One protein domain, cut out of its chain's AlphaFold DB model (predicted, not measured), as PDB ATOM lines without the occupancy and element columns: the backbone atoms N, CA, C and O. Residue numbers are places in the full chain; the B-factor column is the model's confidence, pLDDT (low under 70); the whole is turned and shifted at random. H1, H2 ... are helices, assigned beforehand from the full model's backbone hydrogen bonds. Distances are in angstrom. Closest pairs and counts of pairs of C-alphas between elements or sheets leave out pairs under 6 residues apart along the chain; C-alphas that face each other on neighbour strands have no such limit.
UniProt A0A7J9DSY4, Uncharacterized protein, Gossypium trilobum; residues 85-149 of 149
ATOM      1  N   ARG A  85      71.320 -47.190  48.910       94.75
ATOM      2  CA  ARG A  85      71.743 -46.398  47.737       94.75
ATOM      3  C   ARG A  85      71.375 -44.919  47.857       94.75
ATOM      4  O   ARG A  85      71.973 -44.099  47.162       94.75
ATOM      5  N   LYS A  86      70.455 -44.559  48.762       95.12
ATOM      6  CA  LYS A  86      70.086 -43.161  49.028       95.12
ATOM      7  C   LYS A  86      71.288 -42.310  49.424       95.12
ATOM      8  O   LYS A  86      71.383 -41.174  48.987       95.12
ATOM      9  N   TRP A  87      72.245 -42.874  50.161       95.81
ATOM     10  CA  TRP A  87      73.444 -42.154  50.593       95.81
ATOM     11  C   TRP A  87      74.347 -41.757  49.424       95.81
ATOM     12  O   TRP A  87      74.876 -40.651  49.418       95.81
ATOM     13  N   VAL A  88      74.454 -42.612  48.402       95.56
ATOM     14  CA  VAL A  88      75.194 -42.304  47.166       95.56
ATOM     15  C   VAL A  88      74.481 -41.221  46.355       95.56
ATOM     16  O   VAL A  88      75.127 -40.363  45.764       95.56
ATOM     17  N   LEU A  89      73.148 -41.246  46.314       95.12
ATOM     18  CA  LEU A  89      72.376 -40.203  45.640       95.12
ATOM     19  C   LEU A  89      72.528 -38.853  46.357       95.12
ATOM     20  O   LEU A  89      72.834 -37.850  45.719       95.12
ATOM     21  N   ILE A  90      72.363 -38.849  47.682       94.69
ATOM     22  CA  ILE A  90      72.509 -37.661  48.530       94.69
ATOM     23  C   ILE A  90      73.915 -37.076  48.372       94.69
ATOM     24  O   ILE A  90      74.042 -35.873  48.155       94.69
ATOM     25  N   SER A  91      74.966 -37.901  48.421       95.06
ATOM     26  CA  SER A  91      76.340 -37.409  48.283       95.06
ATOM     27  C   SER A  91      76.596 -36.770  46.917       95.06
ATOM     28  O   SER A  91      77.182 -35.692  46.866       95.06
ATOM     29  N   LYS A  92      76.099 -37.361  45.822       93.81
ATOM     30  CA  LYS A  92      76.206 -36.777  44.474       93.81
ATOM     31  C   LYS A  92      75.526 -35.413  44.383       93.81
ATOM     32  O   LYS A  92      76.158 -34.453  43.953       93.81
ATOM     33  N   VAL A  93      74.285 -35.310  44.861       93.44
ATOM     34  CA  VAL A  93      73.528 -34.047  44.860       93.44
ATOM     35  C   VAL A  93      74.248 -32.972  45.681       93.44
ATOM     36  O   VAL A  93      74.371 -31.835  45.234       93.44
ATOM     37  N   TRP A  94      74.782 -33.312  46.859       92.38
ATOM     38  CA  TRP A  94      75.551 -32.359  47.665       92.38
ATOM     39  C   TRP A  94      76.829 -31.890  46.973       92.38
ATOM     40  O   TRP A  94      77.126 -30.697  47.007       92.38
ATOM     41  N   VAL A  95      77.570 -32.794  46.326       90.31
ATOM     42  CA  VAL A  95      78.769 -32.430  45.557       90.31
ATOM     43  C   VAL A  95      78.412 -31.483  44.411       90.31
ATOM     44  O   VAL A  95      79.108 -30.486  44.215       90.31
ATOM     45  N   GLU A  96      77.313 -31.733  43.699       88.56
ATOM     46  CA  GLU A  96      76.817 -30.848  42.638       88.56
ATOM     47  C   GLU A  96      76.432 -29.464  43.180       88.56
ATOM     48  O   GLU A  96      76.893 -28.452  42.650       88.56
ATOM     49  N   LEU A  97      75.658 -29.396  44.272       87.62
ATOM     50  CA  LEU A  97      75.254 -28.128  44.893       87.62
ATOM     51  C   LEU A  97      76.455 -27.322  45.400       87.62
ATOM     52  O   LEU A  97      76.511 -26.109  45.191       87.62
ATOM     53  N   LEU A  98      77.414 -27.980  46.058       86.38
ATOM     54  CA  LEU A  98      78.625 -27.334  46.566       86.38
ATOM     55  C   LEU A  98      79.504 -26.831  45.422       86.38
ATOM     56  O   LEU A  98      79.991 -25.705  45.484       86.38
ATOM     57  N   SER A  99      79.670 -27.626  44.364       84.56
ATOM     58  CA  SER A  99      80.435 -27.222  43.178       84.56
ATOM     59  C   SER A  99      79.779 -26.030  42.483       84.56
ATOM     60  O   SER A  99      80.450 -25.046  42.177       84.56
ATOM     61  N   TYR A 100      78.455 -26.065  42.316       83.44
ATOM     62  CA  TYR A 100      77.693 -24.951  41.761       83.44
ATOM     63  C   TYR A 100      77.879 -23.675  42.593       83.44
ATOM     64  O   TYR A 100      78.293 -22.642  42.063       83.44
ATOM     65  N   ALA A 101      77.655 -23.751  43.908       82.00
ATOM     66  CA  ALA A 101      77.825 -22.613  44.807       82.00
ATOM     67  C   ALA A 101      79.263 -22.065  44.782       82.00
ATOM     68  O   ALA A 101      79.460 -20.850  44.736       82.00
ATOM     69  N   ALA A 102      80.266 -22.945  44.733       82.12
ATOM     70  CA  ALA A 102      81.667 -22.561  44.635       82.12
ATOM     71  C   ALA A 102      81.957 -21.770  43.350       82.12
ATOM     72  O   ALA A 102      82.645 -20.750  43.414       82.12
ATOM     73  N   THR A 103      81.400 -22.193  42.208       78.44
ATOM     74  CA  THR A 103      81.580 -21.509  40.912       78.44
ATOM     75  C   THR A 103      80.811 -20.196  40.777       78.44
ATOM     76  O   THR A 103      81.250 -19.315  40.044       78.44
ATOM     77  N   GLN A 104      79.691 -20.035  41.485       73.94
ATOM     78  CA  GLN A 104      78.858 -18.831  41.404       73.94
ATOM     79  C   GLN A 104      79.398 -17.672  42.263       73.94
ATOM     80  O   GLN A 104      79.096 -16.499  42.018       73.94
ATOM     81  N   CYS A 105      80.194 -17.981  43.284       67.06
ATOM     82  CA  CYS A 105      80.835 -16.990  44.137       67.06
ATOM     83  C   CYS A 105      81.997 -16.291  43.410       67.06
ATOM     84  O   CYS A 105      82.804 -16.921  42.727       67.06
ATOM     85  N   ARG A 106      82.108 -14.964  43.572       66.56
ATOM     86  CA  ARG A 106      83.189 -14.184  42.946       66.56
ATOM     87  C   ARG A 106      84.552 -14.679  43.455       66.56
ATOM     88  O   ARG A 106      84.719 -14.769  44.670       66.56
ATOM     89  N   PRO A 107      85.557 -14.885  42.586       65.00
ATOM     90  CA  PRO A 107      86.901 -15.282  43.016       65.00
ATOM     91  C   PRO A 107      87.497 -14.360  44.092       65.00
ATOM     92  O   PRO A 107      88.138 -14.831  45.025       65.00
ATOM     93  N   SER A 108      87.209 -13.053  44.031       62.47
ATOM     94  CA  SER A 108      87.644 -12.069  45.033       62.47
ATOM     95  C   SER A 108      87.087 -12.328  46.439       62.47
ATOM     96  O   SER A 108      87.753 -12.030  47.422       62.47
ATOM     97  N   ALA A 109      85.879 -12.891  46.541       64.69
ATOM     98  CA  ALA A 109      85.269 -13.255  47.815       64.69
ATOM     99  C   ALA A 109      85.927 -14.493  48.433       64.69
ATOM    100  O   ALA A 109      86.153 -14.537  49.639       64.69
ATOM    101  N   HIS A 110      86.270 -15.478  47.599       63.72
ATOM    102  CA  HIS A 110      86.992 -16.669  48.043       63.72
ATOM    103  C   HIS A 110      88.386 -16.310  48.559       63.72
ATOM    104  O   HIS A 110      88.758 -16.741  49.644       63.72
ATOM    105  N   VAL A 111      89.124 -15.453  47.843       62.50
ATOM    106  CA  VAL A 111      90.476 -15.008  48.236       62.50
ATOM    107  C   VAL A 111      90.482 -14.250  49.572       62.50
ATOM    108  O   VAL A 111      91.397 -14.440  50.371       62.50
ATOM    109  N   GLU A 112      89.453 -13.448  49.867       62.97
ATOM    110  CA  GLU A 112      89.344 -12.742  51.155       62.97
ATOM    111  C   GLU A 112      89.131 -13.703  52.347       62.97
ATOM    112  O   GLU A 112      89.572 -13.421  53.464       62.97
ATOM    113  N   LEU A 113      88.479 -14.849  52.118       62.72
ATOM    114  CA  LEU A 113      88.208 -15.864  53.143       62.72
ATOM    115  C   LEU A 113      89.410 -16.786  53.409       62.72
ATOM    116  O   LEU A 113      89.558 -17.274  54.531       62.72
ATOM    117  N   ILE A 114      90.312 -16.965  52.434       60.22
ATOM    118  CA  ILE A 114      91.539 -17.775  52.586       60.22
ATOM    119  C   ILE A 114      92.440 -17.220  53.702       60.22
ATOM    120  O   ILE A 114      92.979 -17.987  54.495       60.22
ATOM    121  N   GLY A 115      92.550 -15.894  53.832       57.31
ATOM    122  CA  GLY A 115      93.362 -15.255  54.879       57.31
ATOM    123  C   GLY A 115      92.777 -15.329  56.297       57.31
ATOM    124  O   GLY A 115      93.450 -14.944  57.248       57.31
ATOM    125  N   LYS A 116      91.531 -15.802  56.454       61.91
ATOM    126  CA  LYS A 116      90.788 -15.829  57.731       61.91
ATOM    127  C   LYS A 116      90.463 -17.246  58.226       61.91
ATOM    128  O   LYS A 116      89.677 -17.392  59.155       61.91
ATOM    129  N   GLY A 117      91.061 -18.274  57.620       60.12
ATOM    130  CA  GLY A 117      90.867 -19.681  57.996       60.12
ATOM    131  C   GLY A 117      90.132 -20.533  56.959       60.12
ATOM    132  O   GLY A 117      90.124 -21.748  57.113       60.12
ATOM    133  N   GLY A 118      89.596 -19.927  55.889       62.97
ATOM    134  CA  GLY A 118      88.919 -20.612  54.783       62.97
ATOM    135  C   GLY A 118      87.581 -21.253  55.175       62.97
ATOM    136  O   GLY A 118      87.464 -21.940  56.184       62.97
ATOM    137  N   GLU A 119      86.546 -21.071  54.361       76.44
ATOM    138  CA  GLU A 119      85.300 -21.837  54.502       76.44
ATOM    139  C   GLU A 119      85.375 -23.102  53.632       76.44
ATOM    140  O   GLU A 119      86.087 -23.125  52.628       76.44
ATOM    141  N   LEU A 120      84.613 -24.158  53.958       80.88
ATOM    142  CA  LEU A 120      84.553 -25.393  53.150       80.88
ATOM    143  C   LEU A 120      84.344 -25.095  51.653       80.88
ATOM    144  O   LEU A 120      84.965 -25.715  50.792       80.88
ATOM    145  N   ILE A 121      83.508 -24.100  51.344       80.69
ATOM    146  CA  ILE A 121      83.205 -23.691  49.970       80.69
ATOM    147  C   ILE A 121      84.432 -23.145  49.222       80.69
ATOM    148  O   ILE A 121      84.541 -23.319  48.011       80.69
ATOM    149  N   THR A 122      85.380 -22.538  49.935       80.12
ATOM    150  CA  THR A 122      86.645 -22.044  49.388       80.12
ATOM    151  C   THR A 122      87.557 -23.204  48.984       80.12
ATOM    152  O   THR A 122      88.165 -23.165  47.915       80.12
ATOM    153  N   PHE A 123      87.600 -24.276  49.781       82.06
ATOM    154  CA  PHE A 123      88.324 -25.501  49.423       82.06
ATOM    155  C   PHE A 123      87.694 -26.202  48.218       82.06
ATOM    156  O   PHE A 123      88.404 -26.615  47.304       82.06
ATOM    157  N   VAL A 124      86.360 -26.281  48.169       85.06
ATOM    158  CA  VAL A 124      85.641 -26.819  47.003       85.06
ATOM    159  C   VAL A 124      85.921 -25.977  45.757       85.06
ATOM    160  O   VAL A 124      86.180 -26.539  44.697       85.06
ATOM    161  N   TRP A 125      85.949 -24.646  45.871       84.69
ATOM    162  CA  TRP A 125      86.328 -23.764  44.764       84.69
ATOM    163  C   TRP A 125      87.750 -24.036  44.260       84.69
ATOM    164  O   TRP A 125      87.938 -24.159  43.051       84.69
ATOM    165  N   LEU A 126      88.731 -24.202  45.159       82.56
ATOM    166  CA  LEU A 126      90.104 -24.569  44.785       82.56
ATOM    167  C   LEU A 126      90.160 -25.911  44.050       82.56
ATOM    168  O   LEU A 126      90.860 -26.025  43.048       82.56
ATOM    169  N   LEU A 127      89.410 -26.916  44.508       85.75
ATOM    170  CA  LEU A 127      89.335 -28.217  43.840       85.75
ATOM    171  C   LEU A 127      88.715 -28.091  42.443       85.75
ATOM    172  O   LEU A 127      89.288 -28.573  41.469       85.75
ATOM    173  N   VAL A 128      87.584 -27.390  42.320       84.19
ATOM    174  CA  VAL A 128      86.926 -27.135  41.028       84.19
ATOM    175  C   VAL A 128      87.853 -26.376  40.070       84.19
ATOM    176  O   VAL A 128      87.894 -26.696  38.882       84.19
ATOM    177  N   ALA A 129      88.630 -25.415  40.578       82.50
ATOM    178  CA  ALA A 129      89.643 -24.685  39.819       82.50
ATOM    179  C   ALA A 129      90.786 -25.596  39.355       82.50
ATOM    180  O   ALA A 129      91.143 -25.592  38.180       82.50
ATOM    181  N   HIS A 130      91.324 -26.406  40.267       82.56
ATOM    182  CA  HIS A 130      92.433 -27.318  40.006       82.56
ATOM    183  C   HIS A 130      92.081 -28.377  38.955       82.56
ATOM    184  O   HIS A 130      92.892 -28.682  38.085       82.56
ATOM    185  N   PHE A 131      90.859 -28.911  38.991       83.06
ATOM    186  CA  PHE A 131      90.374 -29.866  37.992       83.06
ATOM    187  C   PHE A 131      89.871 -29.207  36.695       83.06
ATOM    188  O   PHE A 131      89.446 -29.916  35.786       83.06
ATOM    189  N   GLY A 132      89.899 -27.873  36.587       77.19
ATOM    190  CA  GLY A 132      89.435 -27.149  35.397       77.19
ATOM    191  C   GLY A 132      87.921 -27.229  35.160       77.19
ATOM    192  O   GLY A 132      87.462 -27.021  34.042       77.19
ATOM    193  N   LEU A 133      87.136 -27.531  36.198       74.00
ATOM    194  CA  LEU A 133      85.694 -27.803  36.111       74.00
ATOM    195  C   LEU A 133      84.818 -26.540  36.235       74.00
ATOM    196  O   LEU A 133      83.596 -26.619  36.130       74.00
ATOM    197  N   GLY A 134      85.412 -25.368  36.471       66.38
ATOM    198  CA  GLY A 134      84.688 -24.103  36.606       66.38
ATOM    199  C   GLY A 134      84.653 -23.290  35.310       66.38
ATOM    200  O   GLY A 134      85.700 -22.924  34.780       66.38
ATOM    201  N   HIS A 135      83.458 -22.891  34.859       58.28
ATOM    202  CA  HIS A 135      83.267 -21.967  33.724       58.28
ATOM    203  C   HIS A 135      84.024 -20.630  33.887       58.28
ATOM    204  O   HIS A 135      84.382 -19.994  32.898       58.28
ATOM    205  N   CYS A 136      84.322 -20.214  35.124       53.28
ATOM    206  CA  CYS A 136      85.092 -19.003  35.421       53.28
ATOM    207  C   CYS A 136      86.589 -19.087  35.068       53.28
ATOM    208  O   CYS A 136      87.265 -18.063  35.138       53.28
ATOM    209  N   PHE A 137      87.112 -20.260  34.692       49.91
ATOM    210  CA  PHE A 137      88.524 -20.451  34.329       49.91
ATOM    211  C   PHE A 137      88.764 -20.571  32.819       49.91
ATOM    212  O   PHE A 137      89.897 -20.781  32.396       49.91
ATOM    213  N   GLN A 138      87.739 -20.371  31.981       47.59
ATOM    214  CA  GLN A 138      87.919 -20.317  30.524       47.59
ATOM    215  C   GLN A 138      88.544 -19.003  30.010       47.59
ATOM    216  O   GLN A 138      88.428 -18.677  28.831       47.59
ATOM    217  N   THR A 139      89.259 -18.245  30.842       41.25
ATOM    218  CA  THR A 139      90.006 -17.066  30.386       41.25
ATOM    219  C   THR A 139      91.479 -17.400  30.121       41.25
ATOM    220  O   THR A 139      92.365 -17.263  30.955       41.25
ATOM    221  N   THR A 140      91.730 -17.818  28.880       43.00
ATOM    222  CA  THR A 140      92.762 -17.233  27.996       43.00
ATOM    223  C   THR A 140      94.257 -17.374  28.343       43.00
ATOM    224  O   THR A 140      95.080 -16.902  27.560       43.00
ATOM    225  N   THR A 141      94.681 -18.050  29.413       41.59
ATOM    226  CA  THR A 141      96.136 -18.152  29.703       41.59
ATOM    227  C   THR A 141      96.804 -19.398  29.111       41.59
ATOM    228  O   THR A 141      97.969 -19.336  28.725       41.59
ATOM    229  N   VAL A 142      96.078 -20.507  28.926       47.56
ATOM    230  CA  VAL A 142      96.677 -21.740  28.365       47.56
ATOM    231  C   VAL A 142      96.940 -21.623  26.853       47.56
ATOM    232  O   VAL A 142      97.855 -22.251  26.331       47.56
ATOM    233  N   ALA A 143      96.221 -20.743  26.144       40.41
ATOM    234  CA  ALA A 143      96.417 -20.529  24.706       40.41
ATOM    235  C   ALA A 143      97.615 -19.619  24.357       40.41
ATOM    236  O   ALA A 143      98.114 -19.675  23.237       40.41
ATOM    237  N   LYS A 144      98.119 -18.798  25.295       41.38
ATOM    238  CA  LYS A 144      99.264 -17.900  25.033       41.38
ATOM    239  C   LYS A 144     100.636 -18.536  25.268       41.38
ATOM    240  O   LYS A 144     101.619 -18.015  24.759       41.38
ATOM    241  N   LEU A 145     100.710 -19.663  25.977       44.34
ATOM    242  CA  LEU A 145     101.971 -20.387  26.199       44.34
ATOM    243  C   LEU A 145     102.351 -21.335  25.048       44.34
ATOM    244  O   LEU A 145     103.480 -21.810  25.013       44.34
ATOM    245  N   ILE A 146     101.443 -21.585  24.098       50.44
ATOM    246  CA  ILE A 146     101.681 -22.485  22.952       50.44
ATOM    247  C   ILE A 146     101.908 -21.704  21.639       50.44
ATOM    248  O   ILE A 146     102.503 -22.233  20.707       50.44
ATOM    249  N   ALA A 147     101.512 -20.427  21.565       44.16
ATOM    250  CA  ALA A 147     101.555 -19.615  20.340       44.16
ATOM    251  C   ALA A 147     102.627 -18.502  20.343       44.16
ATOM    252  O   ALA A 147     102.448 -17.471  19.700       44.16
ATOM    253  N   GLY A 148     103.720 -18.679  21.090       40.81
ATOM    254  CA  GLY A 148     104.824 -17.716  21.160       40.81
ATOM    255  C   GLY A 148     106.177 -18.390  20.980       40.81
ATOM    256  O   GLY A 148     106.887 -18.606  21.960       40.81
ATOM    257  N   LYS A 149     106.512 -18.719  19.732       37.03
ATOM    258  CA  LYS A 149     107.878 -18.957  19.268       37.03
ATOM    259  C   LYS A 149     108.094 -18.143  18.001       37.03
ATOM    260  O   LYS A 149     107.126 -18.069  17.212       37.03
TER     261      LYS A 149
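AT A GLANCE: This is residues 85 to 149 of the 149 residues of an uncharacterized protein of Gossypium trilobum (UniProt A0A7J9DSY4). A long straight helix, H1, runs into a small body, where its last turns pack on H3 at nearly a right angle and H2 packs on another part of H3. Residues 85 to 94 of H1 stick out at one end and a tail, residues 138 to 149, sticks out at the other; without these two arms the body spans 25 by 19 by 16 A. The printed part has 65 residues with three named helices, in the order H1, H2, H3, and no named strand; the class is all helix. The whole is loose, with a radius of gyration of the C-alphas of 15.0 A, and its outline is flat, spanning 54 by 32 by 15 A.

HOW THE PARTS SIT: Begin with H1, residues 85 to 104, the longest helix. Look at its residues 98 to 103, with which alone it touches H3, residues 120 to 130. Their closest C-alphas, those of Ala 102 and Trp 125, are 4.8 A apart. The lines of H1 and H3 stand at 79 degrees, about perpendicular. From H3 move on to H2, residues 107 to 114, which touches it with 4 pairs of C-alphas within 8 A. Here the closest C-alphas are those of His 110 and Thr 122, 5.6 A apart. H2 and H3 run opposite ways at a steep tilt of 56 degrees. H1 and H2 are apart, though they follow each other in the chain. In H1, H2 and H3 each backbone O of residue i is within hydrogen-bond range of N of residue i+4 inside the helix.

IN THESE COORDINATES: Find C-alpha 85 at (71.743, -46.398, 47.737); from there H1 runs for 20 residues and 29.2 A to C-alpha 104 at (78.858, -18.831, 41.404). H2, from Pro 107 to Ile 114, measures 10.9 A from first to last C-alpha. H3, from Leu 120 to His 130, measures 15.4 A and ends with C-alpha 130 at (92.433, -27.318, 40.006). After it, residues 131 to 149 hold no named element.

THE WHOLE: The two C-alphas farthest apart are those of Lys 86 and Lys 149, 53.8 A. Without the stretches that stand free, the body has 43 residues and spans 25 by 19 by 16 A, with a radius of gyration of 9.4 A. The links from H1 to H2 and from H2 to H3 are tight. The printed part has no cut and ends at Lys 149, the chain's last residue. The mean pLDDT of the printed part is 71.3; look for values under 70 at residues 105 to 118 and 134 to 149.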